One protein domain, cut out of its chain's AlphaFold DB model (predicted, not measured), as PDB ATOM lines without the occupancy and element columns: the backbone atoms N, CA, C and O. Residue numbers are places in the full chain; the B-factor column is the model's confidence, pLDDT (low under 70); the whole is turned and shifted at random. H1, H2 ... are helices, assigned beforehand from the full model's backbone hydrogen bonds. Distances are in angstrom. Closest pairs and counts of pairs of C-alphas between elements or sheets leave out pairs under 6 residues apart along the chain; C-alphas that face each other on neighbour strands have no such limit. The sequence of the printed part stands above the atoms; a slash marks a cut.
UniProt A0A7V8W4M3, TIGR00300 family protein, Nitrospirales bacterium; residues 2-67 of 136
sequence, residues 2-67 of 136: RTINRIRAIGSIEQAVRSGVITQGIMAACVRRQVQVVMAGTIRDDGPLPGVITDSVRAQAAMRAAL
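AT A GLANCE: This is residues 2 to 67 of the 136 residues of the protein "TIGR00300 family protein" of Nitrospirales bacterium (UniProt A0A7V8W4M3). What shape do these atoms make? Three short helices, H1, H2 and H3, make a cluster with H2 between the other two, and the fourth helix, H4, lies across the domain from them; a long looping link, residues 33 to 55, runs between the cluster and H4 and folds back on itself on the way. What is it made of? The printed part has 66 residues with four named helices, in the order H1, H2, H3, H4, and no named strand; the class is all helix, though under half of the residues are in named elements. How large is it? It is compact, with a radius of gyration of the C-alphas of 12.4 A, and its C-alphas span 33 by 26 by 16 A.

HOW THE PARTS SIT: Which helix is longest, and what does it touch? H4, residues 56 to 65, is the longest by residues and touches no helix. It is apart from H3, residues 26 to 32, from H2, residues 13 to 18, and from H1, residues 2 to 10. How do the other three stand? H2 and H3 touch, closest at the C-alphas of Val 17 and Ala 28, 5.8 A apart, at a steep tilt of 53 degrees, the same way. H1 and H2 only just touch, with 3 pairs of C-alphas within 8 A, and only at the corner by their link; their closest C-alphas, of Ile 10 and Ala 16, are 6.3 A apart, and their steep tilt of 69 degrees, the same way, is only just short of about perpendicular. H1 and H3 are apart. What do the helix backbones show? In H1, H2, H3 and H4 every O i to N i+4 pair is within hydrogen-bond range.

IN THESE COORDINATES: Where does the longest helix run? H4 has C-alpha 56 at (200.754, 245.465, 235.044) and C-alpha 65 at (208.928, 234.119, 236.597), 14.1 A apart. Where do the others lie? H1 begins at C-alpha 2, (193.139, 244.610, 210.380), and is 12.4 A from first to last C-alpha. H2 measures 8.7 A in the same way, and H3 10.1 A.

THE WHOLE: How far apart are the ends? The C-alphas of Arg 2 and Leu 67, the first and last printed, are the two farthest apart, 33.5 A. Which links are long? The link from H3 to H4 is long, with 23 residues; H1 to H2 is tight, and H2 to H3 is short. Is anything cut or uncertain? The printed part has no cut, its mean pLDDT is 96.5, and no printed residue is under 70.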
ATOM      1  N   ARG A   2     193.456 245.882 211.089       93.19
ATOM      2  CA  ARG A   2     193.139 244.610 210.380       93.19
ATOM      3  C   ARG A   2     193.870 243.379 210.939       93.19
ATOM      4  O   ARG A   2     193.235 242.364 211.199       93.19
ATOM      5  N   THR A   3     195.180 243.487 211.173       93.38
ATOM      6  CA  THR A   3     195.987 242.401 211.757       93.38
ATOM      7  C   THR A   3     195.507 242.022 213.155       93.38
ATOM      8  O   THR A   3     195.285 240.847 213.417       93.38
ATOM      9  N   ILE A   4     195.270 243.008 214.028       94.75
ATOM     10  CA  ILE A   4     194.786 242.779 215.399       94.75
ATOM     11  C   ILE A   4     193.446 242.041 215.379       94.75
ATOM     12  O   ILE A   4     193.312 241.002 216.023       94.75
ATOM     13  N   ASN A   5     192.485 242.510 214.580       95.62
ATOM     14  CA  ASN A   5     191.174 241.869 214.462       95.62
ATOM     15  C   ASN A   5     191.282 240.439 213.927       95.62
ATOM     16  O   ASN A   5     190.600 239.549 214.428       95.62
ATOM     17  N   ARG A   6     192.173 240.197 212.959       95.94
ATOM     18  CA  ARG A   6     192.413 238.854 212.423       95.94
ATOM     19  C   ARG A   6     192.946 237.901 213.490       95.94
ATOM     20  O   ARG A   6     192.435 236.796 213.606       95.94
ATOM     21  N   ILE A   7     193.926 238.319 214.293       96.56
ATOM     22  CA  ILE A   7     194.457 237.468 215.369       96.56
ATOM     23  C   ILE A   7     193.427 237.272 216.486       96.56
ATOM     24  O   ILE A   7     193.309 236.167 217.004       96.56
ATOM     25  N   ARG A   8     192.628 238.293 216.817       95.50
ATOM     26  CA  ARG A   8     191.511 238.160 217.769       95.50
ATOM     27  C   ARG A   8     190.464 237.153 217.294       95.50
ATOM     28  O   ARG A   8     190.029 236.340 218.097       95.50
ATOM     29  N   ALA A   9     190.111 237.172 216.008       96.56
ATOM     30  CA  ALA A   9     189.185 236.204 215.421       96.56
ATOM     31  C   ALA A   9     189.747 234.770 215.421       96.56
ATOM     32  O   ALA A   9     188.995 233.821 215.604       96.56
ATOM     33  N   ILE A  10     191.064 234.612 215.247       97.19
ATOM     34  CA  ILE A  10     191.747 233.309 215.331       97.19
ATOM     35  C   ILE A  10     191.888 232.830 216.788       97.19
ATOM     36  O   ILE A  10     191.938 231.631 217.046       97.19
ATOM     37  N   GLY A  11     191.961 233.757 217.742       96.56
ATOM     38  CA  GLY A  11     192.007 233.484 219.177       96.56
ATOM     39  C   GLY A  11     193.410 233.507 219.787       96.56
ATOM     40  O   GLY A  11     193.533 233.807 220.970       96.56
ATOM     41  N   SER A  12     194.479 233.269 219.019       97.25
ATOM     42  CA  SER A  12     195.861 233.422 219.506       97.25
ATOM     43  C   SER A  12     196.896 233.531 218.382       97.25
ATOM     44  O   SER A  12     196.661 233.133 217.238       97.25
ATOM     45  N   ILE A  13     198.083 234.049 218.721       97.44
ATOM     46  CA  ILE A  13     199.253 234.055 217.826       97.44
ATOM     47  C   ILE A  13     199.698 232.622 217.514       97.44
ATOM     48  O   ILE A  13     200.007 232.311 216.368       97.44
ATOM     49  N   GLU A  14     199.694 231.740 218.512       97.44
ATOM     50  CA  GLU A  14     200.067 230.337 218.338       97.44
ATOM     51  C   GLU A  14     199.170 229.634 217.316       97.44
ATOM     52  O   GLU A  14     199.670 228.997 216.387       97.44
ATOM     53  N   GLN A  15     197.853 229.818 217.421       97.69
ATOM     54  CA  GLN A  15     196.916 229.237 216.470       97.69
ATOM     55  C   GLN A  15     197.069 229.854 215.079       97.69
ATOM     56  O   GLN A  15     196.973 229.148 214.075       97.69
ATOM     57  N   ALA A  16     197.376 231.150 214.991       97.75
ATOM     58  CA  ALA A  16     197.676 231.800 213.719       97.75
ATOM     59  C   ALA A  16     198.950 231.242 213.056       97.75
ATOM     60  O   ALA A  16     199.009 231.154 211.832       97.75
ATOM     61  N   VAL A  17     199.955 230.820 213.830       97.88
ATOM     62  CA  VAL A  17     201.154 230.153 213.296       97.88
ATOM     63  C   VAL A  17     200.837 228.721 212.862       97.88
ATOM     64  O   VAL A  17     201.200 228.325 211.756       97.88
ATOM     65  N   ARG A  18     200.122 227.953 213.695       96.31
ATOM     66  CA  ARG A  18     199.751 226.553 213.413       96.31
ATOM     67  C   ARG A  18     198.833 226.415 212.195       96.31
ATOM     68  O   ARG A  18     198.980 225.474 211.429       96.31
ATOM     69  N   SER A  19     197.929 227.371 211.991       96.69
ATOM     70  CA  SER A  19     197.024 227.421 210.830       96.69
ATOM     71  C   SER A  19     197.656 228.007 209.560       96.69
ATOM     72  O   SER A  19     196.980 228.116 208.540       96.69
ATOM     73  N   GLY A  20     198.931 228.415 209.597       96.50
ATOM     74  CA  GLY A  20     199.636 228.972 208.437       96.50
ATOM     75  C   GLY A  20     199.296 230.431 208.107       96.50
ATOM     76  O   GLY A  20     199.735 230.938 207.080       96.50
ATOM     77  N   VAL A  21     198.556 231.141 208.967       97.38
ATOM     78  CA  VAL A  21     198.273 232.577 208.794       97.38
ATOM     79  C   VAL A  21     199.519 233.429 209.043       97.38
ATOM     80  O   VAL A  21     199.759 234.393 208.318       97.38
ATOM     81  N   ILE A  22     200.315 233.082 210.058       97.19
ATOM     82  CA  ILE A  22     201.631 233.678 210.311       97.19
ATOM     83  C   ILE A  22     202.693 232.643 209.945       97.19
ATOM     84  O   ILE A  22     202.905 231.663 210.658       97.19
ATOM     85  N   THR A  23     203.392 232.869 208.838       97.06
ATOM     86  CA  THR A  23     204.373 231.912 208.307       97.06
ATOM     87  C   THR A  23     205.818 232.238 208.680       97.06
ATOM     88  O   THR A  23     206.665 231.343 208.662       97.06
ATOM     89  N   GLN A  24     206.114 233.483 209.058       97.50
ATOM     90  CA  GLN A  24     207.471 233.985 209.282       97.50
ATOM     91  C   GLN A  24     207.513 235.099 210.341       97.50
ATOM     92  O   GLN A  24     206.475 235.563 210.814       97.50
ATOM     93  N   GLY A  25     208.724 235.523 210.707       96.69
ATOM     94  CA  GLY A  25     208.972 236.578 211.692       96.69
ATOM     95  C   GLY A  25     209.134 236.069 213.127       96.69
ATOM     96  O   GLY A  25     209.038 234.872 213.400       96.69
ATOM     97  N   ILE A  26     209.379 237.010 214.046       96.38
ATOM     98  CA  ILE A  26     209.760 236.740 215.443       96.38
ATOM     99  C   ILE A  26     208.739 235.829 216.128       96.38
ATOM    100  O   ILE A  26     209.100 234.778 216.644       96.38
ATOM    101  N   MET A  27     207.451 236.173 216.059       97.12
ATOM    102  CA  MET A  27     206.413 235.400 216.743       97.12
ATOM    103  C   MET A  27     206.251 233.980 216.184       97.12
ATOM    104  O   MET A  27     206.057 233.043 216.955       97.12
ATOM    105  N   ALA A  28     206.382 233.787 214.866       98.12
ATOM    106  CA  ALA A  28     206.382 232.447 214.276       98.12
ATOM    107  C   ALA A  28     207.593 231.624 214.725       98.12
ATOM    108  O   ALA A  28     207.449 230.443 215.038       98.12
ATOM    109  N   ALA A  29     208.776 232.243 214.780       98.12
ATOM    110  CA  ALA A  29     209.984 231.596 215.279       98.12
ATOM    111  C   ALA A  29     209.841 231.207 216.758       98.12
ATOM    112  O   ALA A  29     210.147 230.068 217.104       98.12
ATOM    113  N   CYS A  30     209.311 232.101 217.602       98.00
ATOM    114  CA  CYS A  30     209.063 231.832 219.017       98.00
ATOM    115  C   CYS A  30     208.106 230.656 219.217       98.00
ATOM    116  O   CYS A  30     208.427 229.747 219.973       98.00
ATOM    117  N   VAL A  31     206.977 230.619 218.501       97.56
ATOM    118  CA  VAL A  31     206.012 229.512 218.602       97.56
ATOM    119  C   VAL A  31     206.646 228.183 218.182       97.56
ATOM    120  O   VAL A  31     206.542 227.197 218.905       97.56
ATOM    121  N   ARG A  32     207.349 228.142 217.041       97.56
ATOM    122  CA  ARG A  32     207.960 226.904 216.522       97.56
ATOM    123  C   ARG A  32     209.099 226.382 217.391       97.56
ATOM    124  O   ARG A  32     209.288 225.176 217.474       97.56
ATOM    125  N   ARG A  33     209.866 227.284 218.007       97.69
ATOM    126  CA  ARG A  33     210.991 226.952 218.893       97.69
ATOM    127  C   ARG A  33     210.593 226.895 220.370       97.69
ATOM    128  O   ARG A  33     211.472 226.765 221.209       97.69
ATOM    129  N   GLN A  34     209.298 227.017 220.675       96.81
ATOM    130  CA  GLN A  34     208.756 227.003 222.038       96.81
ATOM    131  C   GLN A  34     209.440 228.022 222.969       96.81
ATOM    132  O   GLN A  34     209.665 227.766 224.150       96.81
ATOM    133  N   VAL A  35     209.776 229.196 222.432       97.31
ATOM    134  CA  VAL A  35     210.343 230.301 223.212       97.31
ATOM    135  C   VAL A  35     209.238 230.900 224.072       97.31
ATOM    136  O   VAL A  35     208.194 231.303 223.554       97.31
ATOM    137  N   GLN A  36     209.478 230.993 225.378       96.19
ATOM    138  CA  GLN A  36     208.577 231.679 226.295       96.19
ATOM    139  C   GLN A  36     208.512 233.172 225.948       96.19
ATOM    140  O   GLN A  36     209.534 233.853 225.896       96.19
ATOM    141  N   VAL A  37     207.300 233.689 225.736       97.38
ATOM    142  CA  VAL A  37     207.063 235.110 225.461       97.38
ATOM    143  C   VAL A  37     206.116 235.673 226.510       97.38
ATOM    144  O   VAL A  37     205.025 235.145 226.720       97.38
ATOM    145  N   VAL A  38     206.518 236.777 227.135       98.06
ATOM    146  CA  VAL A  38     205.662 237.577 228.016       98.06
ATOM    147  C   VAL A  38     205.332 238.878 227.293       98.06
ATOM    148  O   VAL A  38     206.224 239.671 227.007       98.06
ATOM    149  N   MET A  39     204.053 239.097 226.982       97.25
ATOM    150  CA  MET A  39     203.579 240.340 226.364       97.25
ATOM    151  C   MET A  39     202.891 241.195 227.428       97.25
ATOM    152  O   MET A  39     201.728 240.961 227.752       97.25
ATOM    153  N   ALA A  40     203.615 242.160 227.992       98.06
ATOM    154  CA  ALA A  40     203.057 243.109 228.951       98.06
ATOM    155  C   ALA A  40     202.306 244.227 228.213       98.06
ATOM    156  O   ALA A  40     202.849 244.847 227.298       98.06
ATOM    157  N   GLY A  41     201.054 244.458 228.600       97.19
ATOM    158  CA  GLY A  41     200.215 245.483 227.996       97.19
ATOM    159  C   GLY A  41     200.526 246.887 228.512       97.19
ATOM    160  O   GLY A  41     201.077 247.072 229.600       97.19
ATOM    161  N   THR A  42     200.144 247.896 227.735       95.75
ATOM    162  CA  THR A  42     200.302 249.310 228.083       95.75
ATOM    163  C   THR A  42     199.021 250.103 227.848       95.75
ATOM    164  O   THR A  42     198.143 249.704 227.089       95.75
ATOM    165  N   ILE A  43     198.937 251.297 228.443       95.94
ATOM    166  CA  ILE A  43     197.815 252.233 228.235       95.94
ATOM    167  C   ILE A  43     197.674 252.729 226.783       95.94
ATOM    168  O   ILE A  43     196.731 253.451 226.476       95.94
ATOM    169  N   ARG A  44     198.627 252.396 225.904       95.38
ATOM    170  CA  ARG A  44     198.653 252.804 224.491       95.38
ATOM    171  C   ARG A  44     198.271 251.670 223.543       95.38
ATOM    172  O   ARG A  44     198.352 251.856 222.334       95.38
ATOM    173  N   ASP A  45     197.946 250.492 224.066       94.31
ATOM    174  CA  ASP A  45     197.725 249.319 223.234       94.31
ATOM    175  C   ASP A  45     196.415 249.423 222.447       94.31
ATOM    176  O   ASP A  45     195.341 249.645 223.006       94.31
ATOM    177  N   ASP A  46     196.489 249.146 221.147       90.19
ATOM    178  CA  ASP A  46     195.309 248.923 220.319       90.19
ATOM    179  C   ASP A  46     194.783 247.490 220.521       90.19
ATOM    180  O   ASP A  46     195.403 246.524 220.065       90.19
ATOM    181  N   GLY A  47     193.604 247.313 221.125       83.31
ATOM    182  CA  GLY A  47     192.899 246.020 221.143       83.31
ATOM    183  C   GLY A  47     192.845 245.325 222.506       83.31
ATOM    184  O   GLY A  47     191.749 245.247 223.058       83.31
ATOM    185  N   PRO A  48     193.923 244.776 223.090       90.38
ATOM    186  CA  PRO A  48     195.172 244.267 222.512       90.38
ATOM    187  C   PRO A  48     194.991 242.903 221.801       90.38
ATOM    188  O   PRO A  48     193.872 242.395 221.637       90.38
ATOM    189  N   LEU A  49     196.103 242.301 221.361       95.12
ATOM    190  CA  LEU A  49     196.140 240.912 220.887       95.12
ATOM    191  C   LEU A  49     195.800 239.927 222.025       95.12
ATOM    192  O   LEU A  49     196.161 240.178 223.178       95.12
ATOM    193  N   PRO A  50     195.166 238.777 221.729       95.00
ATOM    194  CA  PRO A  50     195.019 237.704 222.707       95.00
ATOM    195  C   PRO A  50     196.384 237.254 223.250       95.00
ATOM    196  O   PRO A  50     197.335 237.082 222.486       95.00
ATOM    197  N   GLY A  51     196.466 237.062 224.568       94.62
ATOM    198  CA  GLY A  51     197.701 236.699 225.274       94.62
ATOM    199  C   GLY A  51     198.496 237.886 225.831       94.62
ATOM    200  O   GLY A  51     199.444 237.664 226.580       94.62
ATOM    201  N   VAL A  52     198.122 239.131 225.515       97.88
ATOM    202  CA  VAL A  52     198.686 240.314 226.188       97.88
ATOM    203  C   VAL A  52     198.154 240.392 227.620       97.88
ATOM    204  O   VAL A  52     196.946 240.333 227.852       97.88
ATOM    205  N   ILE A  53     199.061 240.538 228.586       98.31
ATOM    206  CA  ILE A  53     198.745 240.691 230.005       98.31
ATOM    207  C   ILE A  53     198.538 242.180 230.287       98.31
ATOM    208  O   ILE A  53     199.500 242.935 230.394       98.31
ATOM    209  N   THR A  54     197.281 242.608 230.386       97.31
ATOM    210  CA  THR A  54     196.914 244.024 230.572       97.31
ATOM    211  C   THR A  54     197.084 244.521 232.007       97.31
ATOM    212  O   THR A  54     197.296 245.710 232.226       97.31
ATOM    213  N   ASP A  55     197.013 243.620 232.987       97.94
ATOM    214  CA  ASP A  55     197.305 243.920 234.387       97.94
ATOM    215  C   ASP A  55     198.825 244.004 234.584       97.94
ATOM    216  O   ASP A  55     199.546 243.016 234.422       97.94
ATOM    217  N   SER A  56     199.319 245.192 234.934       97.50
ATOM    218  CA  SER A  56     200.754 245.465 235.044       97.50
ATOM    219  C   SER A  56     201.440 244.682 236.167       97.50
ATOM    220  O   SER A  56     202.607 244.310 236.026       97.50
ATOM    221  N   VAL A  57     200.730 244.374 237.255       98.00
ATOM    222  CA  VAL A  57     201.263 243.590 238.376       98.00
ATOM    223  C   VAL A  57     201.401 242.130 237.959       98.00
ATOM    224  O   VAL A  57     202.445 241.513 238.183       98.00
ATOM    225  N   ARG A  58     200.395 241.582 237.268       98.44
ATOM    226  CA  ARG A  58     200.467 240.231 236.690       98.44
ATOM    227  C   ARG A  58     201.533 240.135 235.607       98.44
ATOM    228  O   ARG A  58     202.246 239.135 235.554       98.44
ATOM    229  N   ALA A  59     201.678 241.162 234.772       98.44
ATOM    230  CA  ALA A  59     202.710 241.208 233.745       98.44
ATOM    231  C   ALA A  59     204.109 241.196 234.374       98.44
ATOM    232  O   ALA A  59     204.946 240.386 233.982       98.44
ATOM    233  N   GLN A  60     204.341 242.007 235.411       98.31
ATOM    234  CA  GLN A  60     205.601 242.005 236.154       98.31
ATOM    235  C   GLN A  60     205.880 240.644 236.811       98.31
ATOM    236  O   GLN A  60     207.014 240.165 236.763       98.31
ATOM    237  N   ALA A  61     204.868 240.001 237.399       98.38
ATOM    238  CA  ALA A  61     205.012 238.666 237.979       98.38
ATOM    239  C   ALA A  61     205.406 237.624 236.917       98.38
ATOM    240  O   ALA A  61     206.326 236.838 237.143       98.38
ATOM    241  N   ALA A  62     204.774 237.664 235.739       98.50
ATOM    242  CA  ALA A  62     205.116 236.799 234.612       98.50
ATOM    243  C   ALA A  62     206.534 237.067 234.079       98.50
ATOM    244  O   ALA A  62     207.274 236.122 233.819       98.50
ATOM    245  N   MET A  63     206.942 238.339 233.977       98.12
ATOM    246  CA  MET A  63     208.312 238.717 233.615       98.12
ATOM    247  C   MET A  63     209.317 238.143 234.617       98.12
ATOM    248  O   MET A  63     210.271 237.496 234.205       98.12
ATOM    249  N   ARG A  64     209.087 238.316 235.927       97.56
ATOM    250  CA  ARG A  64     209.967 237.791 236.986       97.56
ATOM    251  C   ARG A  64     210.072 236.267 236.938       97.56
ATOM    252  O   ARG A  64     211.166 235.734 237.085       97.56
ATOM    253  N   ALA A  65     208.957 235.575 236.708       97.88
ATOM    254  CA  ALA A  65     208.928 234.119 236.597       97.88
ATOM    255  C   ALA A  65     209.718 233.582 235.387       97.88
ATOM    256  O   ALA A  65     210.118 232.424 235.405       97.88
ATOM    257  N   ALA A  66     209.964 234.409 234.367       97.06
ATOM    258  CA  ALA A  66     210.741 234.044 233.181       97.06
ATOM    259  C   ALA A  66     212.265 234.253 233.336       97.06
ATOM    260  O   ALA A  66     213.021 233.904 232.436       97.06
ATOM    261  N   LEU A  67     212.731 234.837 234.447       95.19
ATOM    262  CA  LEU A  67     214.151 235.144 234.669       95.19
ATOM    263  C   LEU A  67     215.041 234.007 235.211       95.19
ATOM    264  O   LEU A  67     216.255 234.091 235.001       95.19
TER     265      LEU A  67